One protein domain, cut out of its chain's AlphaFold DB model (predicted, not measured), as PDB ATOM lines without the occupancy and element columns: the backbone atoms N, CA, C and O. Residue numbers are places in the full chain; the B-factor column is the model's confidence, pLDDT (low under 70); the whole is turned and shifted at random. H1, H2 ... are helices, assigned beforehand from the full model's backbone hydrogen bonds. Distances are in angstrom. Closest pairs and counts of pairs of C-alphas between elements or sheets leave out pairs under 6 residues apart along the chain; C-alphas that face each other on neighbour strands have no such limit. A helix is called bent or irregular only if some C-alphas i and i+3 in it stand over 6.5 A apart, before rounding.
ATOM      1  N   SER A 166      15.786  13.539   0.126       94.19
ATOM      2  CA  SER A 166      15.035  14.661   0.697       94.19
ATOM      3  C   SER A 166      14.063  14.186   1.779       94.19
ATOM      4  O   SER A 166      14.064  14.743   2.878       94.19
ATOM      5  N   PHE A 167      13.314  13.103   1.535       94.62
ATOM      6  CA  PHE A 167      12.374  12.574   2.522       94.62
ATOM      7  C   PHE A 167      13.061  12.144   3.823       94.62
ATOM      8  O   PHE A 167      12.558  12.394   4.917       94.62
ATOM      9  N   VAL A 168      14.238  11.530   3.729       94.06
ATOM     10  CA  VAL A 168      14.991  11.062   4.901       94.06
ATOM     11  C   VAL A 168      15.667  12.220   5.633       94.06
ATOM     12  O   VAL A 168      15.611  12.286   6.862       94.06
ATOM     13  N   GLU A 169      16.287  13.150   4.906       92.88
ATOM     14  CA  GLU A 169      16.982  14.306   5.486       92.88
ATOM     15  C   GLU A 169      16.018  15.269   6.183       92.88
ATOM     16  O   GLU A 169      16.310  15.746   7.284       92.88
ATOM     17  N   LYS A 170      14.849  15.506   5.579       91.62
ATOM     18  CA  LYS A 170      13.777  16.330   6.154       91.62
ATOM     19  C   LYS A 170      12.940  15.583   7.190       91.62
ATOM     20  O   LYS A 170      12.175  16.220   7.905       91.62
ATOM     21  N   ARG A 171      13.114  14.260   7.313       91.06
ATOM     22  CA  ARG A 171      12.274  13.377   8.140       91.06
ATOM     23  C   ARG A 171      10.788  13.514   7.790       91.06
ATOM     24  O   ARG A 171       9.928  13.618   8.657       91.06
ATOM     25  N   SER A 172      10.510  13.503   6.497       92.06
ATOM     26  CA  SER A 172       9.186  13.513   5.883       92.06
ATOM     27  C   SER A 172       8.540  12.130   6.024       92.06
ATOM     28  O   SER A 172       8.539  11.321   5.096       92.06
ATOM     29  N   TYR A 173       8.079  11.797   7.237       93.19
ATOM     30  CA  TYR A 173       7.549  10.459   7.538       93.19
ATOM     31  C   TYR A 173       6.283  10.146   6.733       93.19
ATOM     32  O   TYR A 173       6.117   9.012   6.294       93.19
ATOM     33  N   VAL A 174       5.422  11.142   6.496       92.19
ATOM     34  CA  VAL A 174       4.202  10.968   5.695       92.19
ATOM     35  C   VAL A 174       4.564  10.559   4.271       92.19
ATOM     36  O   VAL A 174       4.073   9.544   3.792       92.19
ATOM     37  N   GLU A 175       5.479  11.283   3.634       93.62
ATOM     38  CA  GLU A 175       5.939  11.036   2.271       93.62
ATOM     39  C   GLU A 175       6.656   9.689   2.155       93.62
ATOM     40  O   GLU A 175       6.407   8.941   1.215       93.62
ATOM     41  N   LEU A 176       7.482   9.299   3.134       93.88
ATOM     42  CA  LEU A 176       8.030   7.937   3.180       93.88
ATOM     43  C   LEU A 176       6.917   6.880   3.247       93.88
ATOM     44  O   LEU A 176       7.025   5.835   2.603       93.88
ATOM     45  N   GLY A 177       5.860   7.142   4.017       92.50
ATOM     46  CA  GLY A 177       4.722   6.245   4.198       92.50
ATOM     47  C   GLY A 177       3.865   6.077   2.947       92.50
ATOM     48  O   GLY A 177       3.421   4.966   2.654       92.50
ATOM     49  N   THR A 178       3.644   7.162   2.206       92.00
ATOM     50  CA  THR A 178       2.691   7.214   1.087       92.00
ATOM     51  C   THR A 178       3.347   7.121  -0.286       92.00
ATOM     52  O   THR A 178       2.742   6.558  -1.194       92.00
ATOM     53  N   MET A 179       4.576   7.618  -0.436       92.25
ATOM     54  CA  MET A 179       5.276   7.739  -1.723       92.25
ATOM     55  C   MET A 179       6.362   6.678  -1.927       92.25
ATOM     56  O   MET A 179       7.067   6.714  -2.933       92.25
ATOM     57  N   THR A 180       6.539   5.736  -0.990       94.69
ATOM     58  CA  THR A 180       7.506   4.640  -1.155       94.69
ATOM     59  C   THR A 180       6.893   3.264  -0.924       94.69
ATOM     60  O   THR A 180       6.031   3.053  -0.069       94.69
ATOM     61  N   SER A 181       7.378   2.284  -1.679       95.06
ATOM     62  CA  SER A 181       6.914   0.909  -1.646       95.06
ATOM     63  C   SER A 181       7.571   0.132  -0.515       95.06
ATOM     64  O   SER A 181       8.768  -0.179  -0.540       95.06
ATOM     65  N   LYS A 182       6.745  -0.313   0.437       95.69
ATOM     66  CA  LYS A 182       7.194  -1.216   1.505       95.69
ATOM     67  C   LYS A 182       7.820  -2.494   0.958       95.69
ATOM     68  O   LYS A 182       8.723  -3.032   1.580       95.69
ATOM     69  N   PHE A 183       7.354  -2.982  -0.197       96.44
ATOM     70  CA  PHE A 183       7.843  -4.226  -0.787       96.44
ATOM     71  C   PHE A 183       9.283  -4.082  -1.279       96.44
ATOM     72  O   PHE A 183      10.075  -5.014  -1.119       96.44
ATOM     73  N   ILE A 184       9.635  -2.914  -1.822       97.56
ATOM     74  CA  ILE A 184      11.001  -2.612  -2.250       97.56
ATOM     75  C   ILE A 184      11.912  -2.493  -1.025       97.56
ATOM     76  O   ILE A 184      12.934  -3.175  -0.962       97.56
ATOM     77  N   TRP A 185      11.514  -1.737   0.003       97.81
ATOM     78  CA  TRP A 185      12.312  -1.633   1.230       97.81
ATOM     79  C   TRP A 185      12.466  -2.961   1.969       97.81
ATOM     80  O   TRP A 185      13.559  -3.285   2.429       97.81
ATOM     81  N   SER A 186      11.404  -3.765   2.042       97.31
ATOM     82  CA  SER A 186      11.443  -5.139   2.547       97.31
ATOM     83  C   SER A 186      12.472  -5.984   1.800       97.31
ATOM     84  O   SER A 186      13.260  -6.699   2.421       97.31
ATOM     85  N   LYS A 187      12.497  -5.902   0.465       96.62
ATOM     86  CA  LYS A 187      13.469  -6.626  -0.361       96.62
ATOM     87  C   LYS A 187      14.899  -6.187  -0.037       96.62
ATOM     88  O   LYS A 187      15.700  -7.049   0.318       96.62
ATOM     89  N   ILE A 188      15.177  -4.883  -0.064       97.00
ATOM     90  CA  ILE A 188      16.494  -4.300   0.253       97.00
ATOM     91  C   ILE A 188      16.962  -4.749   1.643       97.00
ATOM     92  O   ILE A 188      18.064  -5.276   1.807       97.00
ATOM     93  N   TYR A 189      16.091  -4.635   2.649       96.25
ATOM     94  CA  TYR A 189      16.391  -5.058   4.015       96.25
ATOM     95  C   TYR A 189      16.792  -6.539   4.096       96.25
ATOM     96  O   TYR A 189      17.782  -6.897   4.743       96.25
ATOM     97  N   ASN A 190      16.018  -7.412   3.447       94.50
ATOM     98  CA  ASN A 190      16.225  -8.855   3.499       94.50
ATOM     99  C   ASN A 190      17.459  -9.296   2.694       94.50
ATOM    100  O   ASN A 190      18.189 -10.185   3.138       94.50
ATOM    101  N   GLU A 191      17.717  -8.681   1.538       94.25
ATOM    102  CA  GLU A 191      18.881  -8.973   0.691       94.25
ATOM    103  C   GLU A 191      20.196  -8.550   1.360       94.25
ATOM    104  O   GLU A 191      21.189  -9.277   1.274       94.25
ATOM    105  N   ALA A 192      20.173  -7.475   2.154       92.56
ATOM    106  CA  ALA A 192      21.282  -7.073   3.019       92.56
ATOM    107  C   ALA A 192      21.528  -8.030   4.211       92.56
ATOM    108  O   ALA A 192      22.500  -7.872   4.951       92.56
ATOM    109  N   GLY A 193      20.676  -9.046   4.406       91.81
ATOM    110  CA  GLY A 193      20.756 -10.007   5.513       91.81
ATOM    111  C   GLY A 193      20.075  -9.540   6.802       91.81
ATOM    112  O   GLY A 193      20.203 -10.202   7.835       91.81
ATOM    113  N   GLY A 194      19.340  -8.429   6.737       93.25
ATOM    114  CA  GLY A 194      18.706  -7.782   7.873       93.25
ATOM    115  C   GLY A 194      19.690  -7.149   8.861       93.25
ATOM    116  O   GLY A 194      20.908  -7.161   8.695       93.25
ATOM    117  N   ILE A 195      19.139  -6.576   9.923       95.00
ATOM    118  CA  ILE A 195      19.873  -5.933  11.013       95.00
ATOM    119  C   ILE A 195      19.641  -6.764  12.273       95.00
ATOM    120  O   ILE A 195      18.576  -7.336  12.469       95.00
ATOM    121  N   GLU A 196      20.632  -6.882  13.152       95.06
ATOM    122  CA  GLU A 196      20.413  -7.580  14.416       95.06
ATOM    123  C   GLU A 196      19.578  -6.730  15.387       95.06
ATOM    124  O   GLU A 196      19.795  -5.525  15.528       95.06
ATOM    125  N   LYS A 197      18.685  -7.373  16.156       95.25
ATOM    126  CA  LYS A 197      17.786  -6.713  17.130       95.25
ATOM    127  C   LYS A 197      18.491  -5.701  18.035       95.25
ATOM    128  O   LYS A 197      17.944  -4.649  18.351       95.25
ATOM    129  N   HIS A 198      19.688  -6.055  18.498       95.81
ATOM    130  CA  HIS A 198      20.449  -5.255  19.451       95.81
ATOM    131  C   HIS A 198      21.104  -4.012  18.821       95.81
ATOM    132  O   HIS A 198      21.564  -3.152  19.564       95.81
ATOM    133  N   ILE A 199      21.141  -3.940  17.487       96.88
ATOM    134  CA  ILE A 199      21.596  -2.790  16.700       96.88
ATOM    135  C   ILE A 199      20.385  -1.940  16.309       96.88
ATOM    136  O   ILE A 199      20.382  -0.742  16.557       96.88
ATOM    137  N   LEU A 200      19.332  -2.563  15.767       96.81
ATOM    138  CA  LEU A 200      18.184  -1.818  15.249       96.81
ATOM    139  C   LEU A 200      17.351  -1.146  16.346       96.81
ATOM    140  O   LEU A 200      17.002   0.020  16.219       96.81
ATOM    141  N   LEU A 201      16.983  -1.872  17.410       97.00
ATOM    142  CA  LEU A 201      16.012  -1.349  18.377       97.00
ATOM    143  C   LEU A 201      16.480  -0.089  19.122       97.00
ATOM    144  O   LEU A 201      15.637   0.777  19.351       97.00
ATOM    145  N   PRO A 202      17.764   0.050  19.513       97.62
ATOM    146  CA  PRO A 202      18.257   1.308  20.069       97.62
ATOM    147  C   PRO A 202      18.140   2.490  19.100       97.62
ATOM    148  O   PRO A 202      17.685   3.553  19.510       97.62
ATOM    149  N   GLU A 203      18.495   2.296  17.827       97.62
ATOM    150  CA  GLU A 203      18.414   3.345  16.801       97.62
ATOM    151  C   GLU A 203      16.956   3.715  16.492       97.62
ATOM    152  O   GLU A 203      16.616   4.892  16.421       97.62
ATOM    153  N   MET A 204      16.059   2.726  16.420       96.75
ATOM    154  CA  MET A 204      14.623   2.980  16.273       96.75
ATOM    155  C   MET A 204      14.022   3.710  17.474       96.75
ATOM    156  O   MET A 204      13.139   4.543  17.296       96.75
ATOM    157  N   LEU A 205      14.458   3.399  18.699       97.69
ATOM    158  CA  LEU A 205      13.997   4.121  19.884       97.69
ATOM    159  C   LEU A 205      14.406   5.596  19.808       97.69
ATOM    160  O   LEU A 205      13.591   6.465  20.100       97.69
ATOM    161  N   GLN A 206      15.642   5.871  19.387       96.94
ATOM    162  CA  GLN A 206      16.104   7.237  19.169       96.94
ATOM    163  C   GLN A 206      15.279   7.942  18.084       96.94
ATOM    164  O   GLN A 206      14.906   9.099  18.255       96.94
ATOM    165  N   GLU A 207      14.970   7.252  16.986       96.69
ATOM    166  CA  GLU A 207      14.143   7.806  15.911       96.69
ATOM    167  C   GLU A 207      12.713   8.110  16.375       96.69
ATOM    168  O   GLU A 207      12.163   9.160  16.052       96.69
ATOM    169  N   TRP A 208      12.138   7.243  17.208       97.31
ATOM    170  CA  TRP A 208      10.831   7.465  17.825       97.31
ATOM    171  C   TRP A 208      10.825   8.690  18.751       97.31
ATOM    172  O   TRP A 208       9.877   9.475  18.733       97.31
ATOM    173  N   GLU A 209      11.876   8.879  19.557       96.38
ATOM    174  CA  GLU A 209      12.021  10.065  20.414       96.38
ATOM    175  C   GLU A 209      12.093  11.345  19.574       96.38
ATOM    176  O   GLU A 209      11.371  12.302  19.849       96.38
ATOM    177  N   ILE A 210      12.900  11.323  18.512       94.31
ATOM    178  CA  ILE A 210      13.052  12.422  17.557       94.31
ATOM    179  C   ILE A 210      11.718  12.804  16.910       94.31
ATOM    180  O   ILE A 210      11.389  13.988  16.864       94.31
ATOM    181  N   PHE A 211      10.957  11.824  16.419       94.50
ATOM    182  CA  PHE A 211       9.661  12.061  15.787       94.50
ATOM    183  C   PHE A 211       8.719  12.817  16.724       94.50
ATOM    184  O   PHE A 211       8.221  13.886  16.388       94.50
ATOM    185  N   TRP A 212       8.532  12.310  17.944       94.12
ATOM    186  CA  TRP A 212       7.604  12.928  18.889       94.12
ATOM    187  C   TRP A 212       8.082  14.284  19.417       94.12
ATOM    188  O   TRP A 212       7.247  15.095  19.814       94.12
ATOM    189  N   ASP A 213       9.390  14.538  19.448       92.56
ATOM    190  CA  ASP A 213       9.928  15.861  19.775       92.56
ATOM    191  C   ASP A 213       9.656  16.870  18.643       92.56
ATOM    192  O   ASP A 213       9.277  18.009  18.925       92.56
ATOM    193  N   ASN A 214       9.770  16.447  17.379       90.00
ATOM    194  CA  ASN A 214       9.418  17.267  16.217       90.00
ATOM    195  C   ASN A 214       7.917  17.600  16.197       90.00
ATOM    196  O   ASN A 214       7.560  18.778  16.172       90.00
ATOM    197  N   GLU A 215       7.050  16.592  16.326       88.69
ATOM    198  CA  GLU A 215       5.588  16.760  16.402       88.69
ATOM    199  C   GLU A 215       5.178  17.736  17.518       88.69
ATOM    200  O   GLU A 215       4.272  18.560  17.376       88.69
ATOM    201  N   TYR A 216       5.869  17.674  18.660       87.50
ATOM    202  CA  TYR A 216       5.617  18.583  19.772       87.50
ATOM    203  C   TYR A 216       5.970  20.038  19.437       87.50
ATOM    204  O   TYR A 216       5.202  20.953  19.760       87.50
ATOM    205  N   GLU A 217       7.127  20.276  18.815       86.81
ATOM    206  CA  GLU A 217       7.540  21.626  18.425       86.81
ATOM    207  C   GLU A 217       6.645  22.197  17.312       86.81
ATOM    208  O   GLU A 217       6.302  23.379  17.367       86.81
ATOM    209  N   GLU A 218       6.163  21.380  16.372       85.19
ATOM    210  CA  GLU A 218       5.188  21.812  15.360       85.19
ATOM    211  C   GLU A 218       3.844  22.227  15.971       85.19
ATOM    212  O   GLU A 218       3.326  23.315  15.686       85.19
ATOM    213  N   LEU A 219       3.297  21.429  16.892       85.38
ATOM    214  CA  LEU A 219       2.067  21.780  17.612       85.38
ATOM    215  C   LEU A 219       2.201  23.093  18.387       85.38
ATOM    216  O   LEU A 219       1.281  23.915  18.424       85.38
ATOM    217  N   LYS A 220       3.362  23.310  19.002       83.19
ATOM    218  CA  LYS A 220       3.674  24.536  19.736       83.19
ATOM    219  C   LYS A 220       3.788  25.745  18.808       83.19
ATOM    220  O   LYS A 220       3.304  26.817  19.172       83.19
ATOM    221  N   ASN A 221       4.377  25.579  17.626       84.19
ATOM    222  CA  ASN A 221       4.501  26.641  16.627       84.19
ATOM    223  C   ASN A 221       3.147  27.026  16.015       84.19
ATOM    224  O   ASN A 221       2.915  28.203  15.745       84.19
ATOM    225  N   THR A 222       2.226  26.069  15.867       81.62
ATOM    226  CA  THR A 222       0.868  26.309  15.342       81.62
ATOM    227  C   THR A 222      -0.127  26.803  16.398       81.62
ATOM    228  O   THR A 222      -1.233  27.220  16.060       81.62
ATOM    229  N   GLY A 223       0.243  26.789  17.686       74.81
ATOM    230  CA  GLY A 223      -0.644  27.178  18.789       74.81
ATOM    231  C   GLY A 223      -1.797  26.196  19.033       74.81
ATOM    232  O   GLY A 223      -2.809  26.573  19.630       74.81
ATOM    233  N   SER A 224      -1.652  24.956  18.562       74.06
ATOM    234  CA  SER A 224      -2.669  23.904  18.634       74.06
ATOM    235  C   SER A 224      -2.797  23.302  20.042       74.06
ATOM    236  O   SER A 224      -1.863  23.318  20.844       74.06
ATOM    237  N   ASP A 225      -3.976  22.758  20.366       71.31
ATOM    238  CA  ASP A 225      -4.240  22.116  21.663       71.31
ATOM    239  C   ASP A 225      -3.451  20.799  21.807       71.31
ATOM    240  O   ASP A 225      -3.547  19.891  20.982       71.31
ATOM    241  N   THR A 226      -2.706  20.666  22.905       70.69
ATOM    242  CA  THR A 226      -1.863  19.504  23.216       70.69
ATOM    243  C   THR A 226      -2.648  18.302  23.755       70.69
ATOM    244  O   THR A 226      -2.062  17.256  24.025       70.69
ATOM    245  N   ALA A 227      -3.966  18.411  23.959       73.00
ATOM    246  CA  ALA A 227      -4.767  17.357  24.588       73.00
ATOM    247  C   ALA A 227      -4.733  16.005  23.845       73.00
ATOM    248  O   ALA A 227      -4.796  14.950  24.481       73.00
ATOM    249  N   ASN A 228      -4.616  16.017  22.514       81.31
ATOM    250  CA  ASN A 228      -4.563  14.796  21.703       81.31
ATOM    251  C   ASN A 228      -3.140  14.243  21.522       81.31
ATOM    252  O   ASN A 228      -3.000  13.049  21.250       81.31
ATOM    253  N   PHE A 229      -2.111  15.067  21.740       88.00
ATOM    254  CA  PHE A 229      -0.706  14.709  21.537       88.00
ATOM    255  C   PHE A 229      -0.262  13.559  22.446       88.00
ATOM    256  O   PHE A 229       0.169  12.517  21.965       88.00
ATOM    257  N   GLU A 230      -0.463  13.689  23.761       88.06
ATOM    258  CA  GLU A 230      -0.050  12.659  24.729       88.06
ATOM    259  C   GLU A 230      -0.724  11.307  24.465       88.06
ATOM    260  O   GLU A 230      -0.126  10.245  24.631       88.06
ATOM    261  N   LYS A 231      -1.979  11.335  24.005       90.44
ATOM    262  CA  LYS A 231      -2.725  10.122  23.663       90.44
ATOM    263  C   LYS A 231      -2.189   9.463  22.391       90.44
ATOM    264  O   LYS A 231      -2.134   8.233  22.337       90.44
ATOM    265  N   ALA A 232      -1.827  10.256  21.381       91.69
ATOM    266  CA  ALA A 232      -1.209   9.760  20.156       91.69
ATOM    267  C   ALA A 232       0.179   9.169  20.455       91.69
ATOM    268  O   ALA A 232       0.419   8.002  20.145       91.69
ATOM    269  N   LYS A 233       1.005   9.888  21.225       94.25
ATOM    270  CA  LYS A 233       2.314   9.420  21.697       94.25
ATOM    271  C   LYS A 233       2.224   8.120  22.488       94.25
ATOM    272  O   LYS A 233       2.991   7.190  22.255       94.25
ATOM    273  N   GLU A 234       1.252   7.997  23.395       94.75
ATOM    274  CA  GLU A 234       1.043   6.754  24.145       94.75
ATOM    275  C   GLU A 234       0.609   5.588  23.235       94.75
ATOM    276  O   GLU A 234       1.051   4.453  23.437       94.75
ATOM    277  N   LYS A 235      -0.247   5.838  22.234       95.38
ATOM    278  CA  LYS A 235      -0.650   4.823  21.244       95.38
ATOM    279  C   LYS A 235       0.565   4.343  20.441       95.38
ATOM    280  O   LYS A 235       0.803   3.134  20.403       95.38
ATOM    281  N   SER A 236       1.343   5.278  19.906       96.19
ATOM    282  CA  SER A 236       2.577   5.027  19.156       96.19
ATOM    283  C   SER A 236       3.591   4.232  19.973       96.19
ATOM    284  O   SER A 236       4.108   3.208  19.526       96.19
ATOM    285  N   TRP A 237       3.782   4.592  21.246       97.44
ATOM    286  CA  TRP A 237       4.652   3.841  22.151       97.44
ATOM    287  C   TRP A 237       4.204   2.384  22.328       97.44
ATOM    288  O   TRP A 237       5.027   1.467  22.318       97.44
ATOM    289  N   ARG A 238       2.896   2.133  22.468       97.62
ATOM    290  CA  ARG A 238       2.362   0.763  22.561       97.62
ATOM    291  C   ARG A 238       2.581  -0.013  21.262       97.62
ATOM    292  O   ARG A 238       2.928  -1.190  21.335       97.62
ATOM    293  N   GLN A 239       2.403   0.619  20.101       97.50
ATOM    294  CA  GLN A 239       2.701   0.021  18.793       97.50
ATOM    295  C   GLN A 239       4.190  -0.348  18.685       97.50
ATOM    296  O   GLN A 239       4.517  -1.492  18.365       97.50
ATOM    297  N   PHE A 240       5.091   0.549  19.091       97.69
ATOM    298  CA  PHE A 240       6.527   0.276  19.141       97.69
ATOM    299  C   PHE A 240       6.880  -0.875  20.102       97.69
ATOM    300  O   PHE A 240       7.694  -1.741  19.783       97.69
ATOM    301  N   GLN A 241       6.224  -0.967  21.262       97.75
ATOM    302  CA  GLN A 241       6.397  -2.101  22.181       97.75
ATOM    303  C   GLN A 241       5.970  -3.439  21.568       97.75
ATOM    304  O   GLN A 241       6.646  -4.448  21.790       97.75
ATOM    305  N   VAL A 242       4.876  -3.461  20.800       97.06
ATOM    306  CA  VAL A 242       4.444  -4.653  20.053       97.06
ATOM    307  C   VAL A 242       5.498  -5.032  19.017       97.06
ATOM    308  O   VAL A 242       5.933  -6.183  18.993       97.06
ATOM    309  N   PHE A 243       5.990  -4.063  18.245       97.62
ATOM    310  CA  PHE A 243       7.066  -4.275  17.279       97.62
ATOM    311  C   PHE A 243       8.319  -4.888  17.929       97.62
ATOM    312  O   PHE A 243       8.801  -5.936  17.497       97.62
ATOM    313  N   MET A 244       8.801  -4.315  19.038       96.69
ATOM    314  CA  MET A 244       9.964  -4.829  19.779       96.69
ATOM    315  C   MET A 244       9.780  -6.271  20.277       96.69
ATOM    316  O   MET A 244      10.751  -7.042  20.345       96.69
ATOM    317  N   ALA A 245       8.558  -6.631  20.675       95.88
ATOM    318  CA  ALA A 245       8.224  -7.971  21.141       95.88
ATOM    319  C   ALA A 245       8.222  -8.983  19.987       95.88
ATOM    320  O   ALA A 245       8.797 -10.058  20.137       95.88
ATOM    321  N   CYS A 246       7.650  -8.610  18.841       95.62
ATOM    322  CA  CYS A 246       7.513  -9.460  17.656       95.62
ATOM    323  C   CYS A 246       8.781  -9.546  16.793       95.62
ATOM    324  O   CYS A 246       8.894 -10.454  15.978       95.62
ATOM    325  N   TYR A 247       9.748  -8.645  16.984       93.88
ATOM    326  CA  TYR A 247      10.950  -8.526  16.158       93.88
ATOM    327  C   TYR A 247      11.641  -9.856  15.822       93.88
ATOM    328  O   TYR A 247      11.934 -10.141  14.670       93.88
ATOM    329  N   SER A 248      11.920 -10.676  16.842       91.25
ATOM    330  CA  SER A 248      12.676 -11.926  16.678       91.25
ATOM    331  C   SER A 248      11.867 -13.049  16.031       91.25
ATOM    332  O   SER A 248      12.454 -14.041  15.606       91.25
ATOM    333  N   ASP A 249      10.545 -12.899  15.992       90.25
ATOM    334  CA  ASP A 249       9.618 -13.871  15.424       90.25
ATOM    335  C   ASP A 249       9.222 -13.505  13.981       90.25
ATOM    336  O   ASP A 249       8.606 -14.324  13.296       90.25
ATOM    337  N   SER A 250       9.579 -12.303  13.508       87.56
ATOM    338  CA  SER A 250       9.343 -11.872  12.129       87.56
ATOM    339  C   SER A 250      10.544 -12.156  11.234       87.56
ATOM    340  O   SER A 250      11.695 -11.974  11.625       87.56
ATOM    341  N   VAL A 251      10.256 -12.582  10.005       83.44
ATOM    342  CA  VAL A 251      11.258 -12.719   8.938       83.44
ATOM    343  C   VAL A 251      11.501 -11.373   8.255       83.44
ATOM    344  O   VAL A 251      12.620 -11.100   7.847       83.44
ATOM    345  N   ASP A 252      10.469 -10.531   8.183       92.75
ATOM    346  CA  ASP A 252      10.498  -9.231   7.521       92.75
ATOM    347  C   ASP A 252       9.998  -8.159   8.489       92.75
ATOM    348  O   ASP A 252       8.827  -8.126   8.883       92.75
ATOM    349  N   ILE A 253      10.913  -7.313   8.945       95.69
ATOM    350  CA  ILE A 253      10.587  -6.303   9.950       95.69
ATOM    351  C   ILE A 253      10.001  -5.034   9.331       95.69
ATOM    352  O   ILE A 253       9.281  -4.322  10.024       95.69
ATOM    353  N   ILE A 254      10.274  -4.769   8.049       97.12
ATOM    354  CA  ILE A 254       9.697  -3.633   7.325       97.12
ATOM    355  C   ILE A 254       8.199  -3.886   7.152       97.12
ATOM    356  O   ILE A 254       7.378  -3.054   7.536       97.12
ATOM    357  N   GLN A 255       7.837  -5.092   6.705       95.75
ATOM    358  CA  GLN A 255       6.445  -5.525   6.619       95.75
ATOM    359  C   GLN A 255       5.770  -5.539   7.999       95.75
ATOM    360  O   GLN A 255       4.640  -5.073   8.125       95.75
ATOM    361  N   LEU A 256       6.455  -6.018   9.048       96.56
ATOM    362  CA  LEU A 256       5.923  -5.985  10.418       96.56
ATOM    363  C   LEU A 256       5.614  -4.554  10.881       96.56
ATOM    364  O   LEU A 256       4.574  -4.326  11.494       96.56
ATOM    365  N   ALA A 257       6.519  -3.604  10.625       97.19
ATOM    366  CA  ALA A 257       6.316  -2.206  10.981       97.19
ATOM    367  C   ALA A 257       5.095  -1.631  10.254       97.19
ATOM    368  O   ALA A 257       4.205  -1.101  10.912       97.19
ATOM    369  N   PHE A 258       5.010  -1.847   8.939       96.56
ATOM    370  CA  PHE A 258       3.881  -1.415   8.116       96.56
ATOM    371  C   PHE A 258       2.540  -1.991   8.590       96.56
ATOM    372  O   PHE A 258       1.546  -1.280   8.657       96.56
ATOM    373  N   GLU A 259       2.483  -3.277   8.944       95.44
ATOM    374  CA  GLU A 259       1.245  -3.912   9.419       95.44
ATOM    375  C   GLU A 259       0.773  -3.394  10.784       95.44
ATOM    376  O   GLU A 259      -0.423  -3.435  11.084       95.44
ATOM    377  N   ILE A 260       1.702  -2.950  11.632       96.38
ATOM    378  CA  ILE A 260       1.385  -2.372  12.941       96.38
ATOM    379  C   ILE A 260       0.953  -0.910  12.795       96.38
ATOM    380  O   ILE A 260       0.014  -0.485  13.482       96.38
ATOM    381  N   ASP A 261       1.682  -0.148  11.980       94.50
ATOM    382  CA  ASP A 261       1.457   1.270  11.736       94.50
ATOM    383  C   ASP A 261       2.221   1.744  10.484       94.50
ATOM    384  O   ASP A 261       3.450   1.853  10.478       94.50
ATOM    385  N   ASP A 262       1.482   2.026   9.416       90.88
ATOM    386  CA  ASP A 262       2.004   2.478   8.123       90.88
ATOM    387  C   ASP A 262       2.363   3.972   8.097       90.88
ATOM    388  O   ASP A 262       3.149   4.389   7.249       90.88
ATOM    389  N   MET A 263       1.849   4.757   9.047       89.81
ATOM    390  CA  MET A 263       2.034   6.211   9.096       89.81
ATOM    391  C   MET A 263       3.253   6.662   9.910       89.81
ATOM    392  O   MET A 263       3.911   7.624   9.532       89.81
ATOM    393  N   GLU A 264       3.567   6.002  11.027       92.56
ATOM    394  CA  GLU A 264       4.666   6.401  11.914       92.56
ATOM    395  C   GLU A 264       5.763   5.330  11.936       92.56
ATOM    396  O   GLU A 264       6.937   5.604  11.683       92.56
ATOM    397  N   LEU A 265       5.394   4.076  12.218       95.38
ATOM    398  CA  LEU A 265       6.377   3.026  12.489       95.38
ATOM    399  C   LEU A 265       7.108   2.552  11.226       95.38
ATOM    400  O   LEU A 265       8.317   2.305  11.280       95.38
ATOM    401  N   TYR A 266       6.398   2.416  10.104       97.31
ATOM    402  CA  TYR A 266       6.998   2.060   8.816       97.31
ATOM    403  C   TYR A 266       8.020   3.107   8.326       97.31
ATOM    404  O   TYR A 266       9.172   2.744   8.070       97.31
ATOM    405  N   PRO A 267       7.693   4.407   8.288       96.94
ATOM    406  CA  PRO A 267       8.673   5.435   7.954       96.94
ATOM    407  C   PRO A 267       9.878   5.462   8.907       96.94
ATOM    408  O   PRO A 267      11.023   5.547   8.461       96.94
ATOM    409  N   MET A 268       9.660   5.304  10.221       96.56
ATOM    410  CA  MET A 268      10.754   5.249  11.201       96.56
ATOM    411  C   MET A 268      11.722   4.095  10.938       96.56
ATOM    412  O   MET A 268      12.937   4.276  11.048       96.56
ATOM    413  N   ILE A 269      11.215   2.902  10.610       96.69
ATOM    414  CA  ILE A 269      12.088   1.754  10.363       96.69
ATOM    415  C   ILE A 269      12.887   1.916   9.069       96.69
ATOM    416  O   ILE A 269      14.060   1.548   9.057       96.69
ATOM    417  N   VAL A 270      12.305   2.521   8.026       97.25
ATOM    418  CA  VAL A 270      13.013   2.845   6.778       97.25
ATOM    419  C   VAL A 270      14.141   3.839   7.060       97.25
ATOM    420  O   VAL A 270      15.296   3.556   6.749       97.25
ATOM    421  N   THR A 271      13.856   4.941   7.757       96.44
ATOM    422  CA  THR A 271      14.874   5.933   8.149       96.44
ATOM    423  C   THR A 271      15.979   5.322   9.013       96.44
ATOM    424  O   THR A 271      17.164   5.597   8.814       96.44
ATOM    425  N   THR A 272      15.617   4.449   9.956       96.75
ATOM    426  CA  THR A 272      16.588   3.747  10.811       96.75
ATOM    427  C   THR A 272      17.463   2.798   9.990       96.75
ATOM    428  O   THR A 272      18.682   2.771  10.162       96.75
ATOM    429  N   MET A 273      16.859   2.028   9.082       96.31
ATOM    430  CA  MET A 273      17.571   1.116   8.190       96.31
ATOM    431  C   MET A 273      18.596   1.871   7.342       96.31
ATOM    432  O   MET A 273      19.757   1.474   7.320       96.31
ATOM    433  N   LEU A 274      18.196   2.979   6.713       96.19
ATOM    434  CA  LEU A 274      19.067   3.793   5.859       96.19
ATOM    435  C   LEU A 274      20.226   4.448   6.623       96.19
ATOM    436  O   LEU A 274      21.260   4.736   6.035       96.19
ATOM    437  N   ARG A 275      20.086   4.663   7.936       93.75
ATOM    438  CA  ARG A 275      21.179   5.147   8.795       93.75
ATOM    439  C   ARG A 275      22.203   4.059   9.123       93.75
ATOM    440  O   ARG A 275      23.375   4.363   9.336       93.75
ATOM    441  N   ILE A 276      21.749   2.814   9.248       96.25
ATOM    442  CA  ILE A 276      22.590   1.669   9.621       96.25
ATOM    443  C   ILE A 276      23.284   1.083   8.389       96.25
ATOM    444  O   ILE A 276      24.453   0.697   8.464       96.25
ATOM    445  N   PHE A 277      22.563   0.999   7.275       95.62
ATOM    446  CA  PHE A 277      23.103   0.629   5.975       95.62
ATOM    447  C   PHE A 277      23.707   1.837   5.255       95.62
ATOM    448  O   PHE A 277      23.645   2.968   5.731       95.62
ATOM    449  N   ASP A 278      24.353   1.585   4.118       94.25
ATOM    450  CA  ASP A 278      24.796   2.659   3.233       94.25
ATOM    451  C   ASP A 278      23.578   3.195   2.470       94.25
ATOM    452  O   ASP A 278      23.081   2.542   1.550       94.25
ATOM    453  N   ALA A 279      23.084   4.365   2.883       95.81
ATOM    454  CA  ALA A 279      21.904   4.989   2.293       95.81
ATOM    455  C   ALA A 279      22.015   5.135   0.769       95.81
ATOM    456  O   ALA A 279      21.033   4.904   0.069       95.81
ATOM    457  N   GLU A 280      23.203   5.450   0.238       95.81
ATOM    458  CA  GLU A 280      23.390   5.648  -1.201       95.81
ATOM    459  C   GLU A 280      23.181   4.358  -1.989       95.81
ATOM    460  O   GLU A 280      22.549   4.389  -3.045       95.81
ATOM    461  N   VAL A 281      23.656   3.234  -1.449       96.31
ATOM    462  CA  VAL A 281      23.433   1.903  -2.030       96.31
ATOM    463  C   VAL A 281      21.957   1.536  -1.945       96.31
ATOM    464  O   VAL A 281      21.380   1.085  -2.929       96.31
ATOM    465  N   CYS A 282      21.311   1.784  -0.803       97.81
ATOM    466  CA  CYS A 282      19.883   1.516  -0.654       97.81
ATOM    467  C   CYS A 282      19.027   2.347  -1.622       97.81
ATOM    468  O   CYS A 282      18.051   1.826  -2.153       97.81
ATOM    469  N   TYR A 283      19.377   3.611  -1.882       97.88
ATOM    470  CA  TYR A 283      18.677   4.424  -2.879       97.88
ATOM    471  C   TYR A 283      18.868   3.887  -4.300       97.88
ATOM    472  O   TYR A 283      17.918   3.887  -5.077       97.88
ATOM    473  N   GLU A 284      20.069   3.418  -4.642       97.31
ATOM    474  CA  GLU A 284      20.345   2.801  -5.945       97.31
ATOM    475  C   GLU A 284      19.531   1.519  -6.145       97.31
ATOM    476  O   GLU A 284      18.847   1.386  -7.159       97.31
ATOM    477  N   GLU A 285      19.528   0.624  -5.153       97.69
ATOM    478  CA  GLU A 285      18.724  -0.604  -5.183       97.69
ATOM    479  C   GLU A 285      17.221  -0.306  -5.235       97.69
ATOM    480  O   GLU A 285      16.474  -1.006  -5.923       97.69
ATOM    481  N   TYR A 286      16.768   0.749  -4.547       98.25
ATOM    482  CA  TYR A 286      15.374   1.178  -4.604       98.25
ATOM    483  C   TYR A 286      15.002   1.639  -6.012       98.25
ATOM    484  O   TYR A 286      14.004   1.176  -6.557       98.25
ATOM    485  N   CYS A 287      15.811   2.514  -6.619       97.50
ATOM    486  CA  CYS A 287      15.555   3.016  -7.968       97.50
ATOM    487  C   CYS A 287      15.552   1.883  -9.001       97.50
ATOM    488  O   CYS A 287      14.682   1.853  -9.867       97.50
ATOM    489  N   GLU A 288      16.494   0.938  -8.906       96.44
ATOM    490  CA  GLU A 288      16.521  -0.233  -9.788       96.44
ATOM    491  C   GLU A 288      15.243  -1.066  -9.642       96.44
ATOM    492  O   GLU A 288      14.647  -1.457 -10.642       96.44
ATOM    493  N   ALA A 289      14.797  -1.320  -8.410       96.50
ATOM    494  CA  ALA A 289      13.589  -2.093  -8.163       96.50
ATOM    495  C   ALA A 289      12.321  -1.379  -8.659       96.50
ATOM    496  O   ALA A 289      11.509  -2.018  -9.323       96.50
ATOM    497  N   GLU A 290      12.176  -0.082  -8.375       96.00
ATOM    498  CA  GLU A 290      11.032   0.746  -8.779       96.00
ATOM    499  C   GLU A 290      10.890   0.771 -10.304       96.00
ATOM    500  O   GLU A 290       9.874   0.347 -10.849       96.00
ATOM    501  N   PHE A 291      11.956   1.153 -11.009       95.94
ATOM    502  CA  PHE A 291      11.939   1.282 -12.464       95.94
ATOM    503  C   PHE A 291      12.020  -0.052 -13.220       95.94
ATOM    504  O   PHE A 291      11.880  -0.079 -14.440       95.94
ATOM    505  N   SER A 292      12.247  -1.166 -12.518       92.75
ATOM    506  CA  SER A 292      12.103  -2.515 -13.084       92.75
ATOM    507  C   SER A 292      10.666  -3.043 -13.056       92.75
ATOM    508  O   SER A 292      10.424  -4.143 -13.559       92.75
ATOM    509  N   GLY A 293       9.738  -2.306 -12.435       87.31
ATOM    510  CA  GLY A 293       8.316  -2.634 -12.415       87.31
ATOM    511  C   GLY A 293       7.687  -2.603 -13.810       87.31
ATOM    512  O   GLY A 293       8.177  -1.925 -14.708       87.31
TER     513      GLY A 293
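What this domain is: This is residues 166 to 293 of the 313 residues of an uncharacterized protein of Dyadobacter koreensis (UniProt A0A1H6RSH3). A long hairpin of two helices, H4 and H5, lies over a second level made by the shorter H7 and H6, which sit side by side running opposite ways, and H7 crosses H4 in the half away from the hairpin's turn. Beyond these come H3, packed on H6, and then H8, packed on H3, while the short H2 packs on the first half of H7 and H1 meets H2 at a corner. The printed part has 128 residues with eight named helices, H1 to H8 in chain order, and no named strand; the class is all helix. It is compact, with a radius of gyration of the C-alphas of 14.9 A, and spans 45 by 31 by 22 A.

Where its parts are: H1 is residues 166 to 170, with C-alpha 166 at (15.035, 14.661, 0.697). H2 is residues 173 to 179 and H3 is residues 182 to 191, 14.1 A long. H4, residues 197 to 222, is the longest at 37.1 A and begins at C-alpha 197, (17.786, -6.713, 17.130). H5, residues 229 to 249, measures 31.0 A and is irregular, with C-alphas 245 and 248 7.4 A apart. H6 is residues 253 to 260, H7 is residues 265 to 276, 16.5 A long, and H8 is residues 279 to 291, 18.2 A long, ending at C-alpha 291, (11.939, 1.282, -12.464).

How they stand to each other: H7 is the hub, touching H2, H4, H5 and H6. It touches H6 at a shallow tilt of 19 degrees, opposite ways, the closest C-alphas being those of Phe 258 and Tyr 266, 4.7 A; the two form a hairpin. Residues 200 to 208 of H4 touch H7 at a steep tilt of 59 degrees, closest at the C-alphas of Met 204 and Thr 272, 5.9 A. H5 and H7 only just touch, with 3 pairs of C-alphas within 8 A, closest at Phe 240 and Leu 265, 7.2 A. H4 and H5 form a hairpin at a shallow tilt of 14 degrees, closest at the C-alphas of Trp 212 and Lys 233, 6.9 A. H2 is about perpendicular to H7 at 82 degrees, with the C-alphas of Tyr 173 and Pro 267 closest at 5.2 A. H1 and H2 touch only at the corner. H3 touches H6, closest at the C-alphas of Ser 186 and Ile 254, 5.3 A, and touches H8 at a steep tilt of 56 degrees, closest at the C-alphas of Ile 184 and Tyr 286, 6.2 A. H4 and H8 are apart. Every O i to N i+4 pair is within hydrogen-bond range in H1, H2, H3, H6, H7 and H8; H4 has 20 of 22 and H5 15 of 17.

The domain as a whole: The two C-alphas farthest apart are those of Ala 227 and Ser 292, 45.8 A. The printed part has no cut and no long link; the link from H4 to H5 is short and the others are tight. The mean pLDDT of the printed part is 93.3, and no printed residue is under 70.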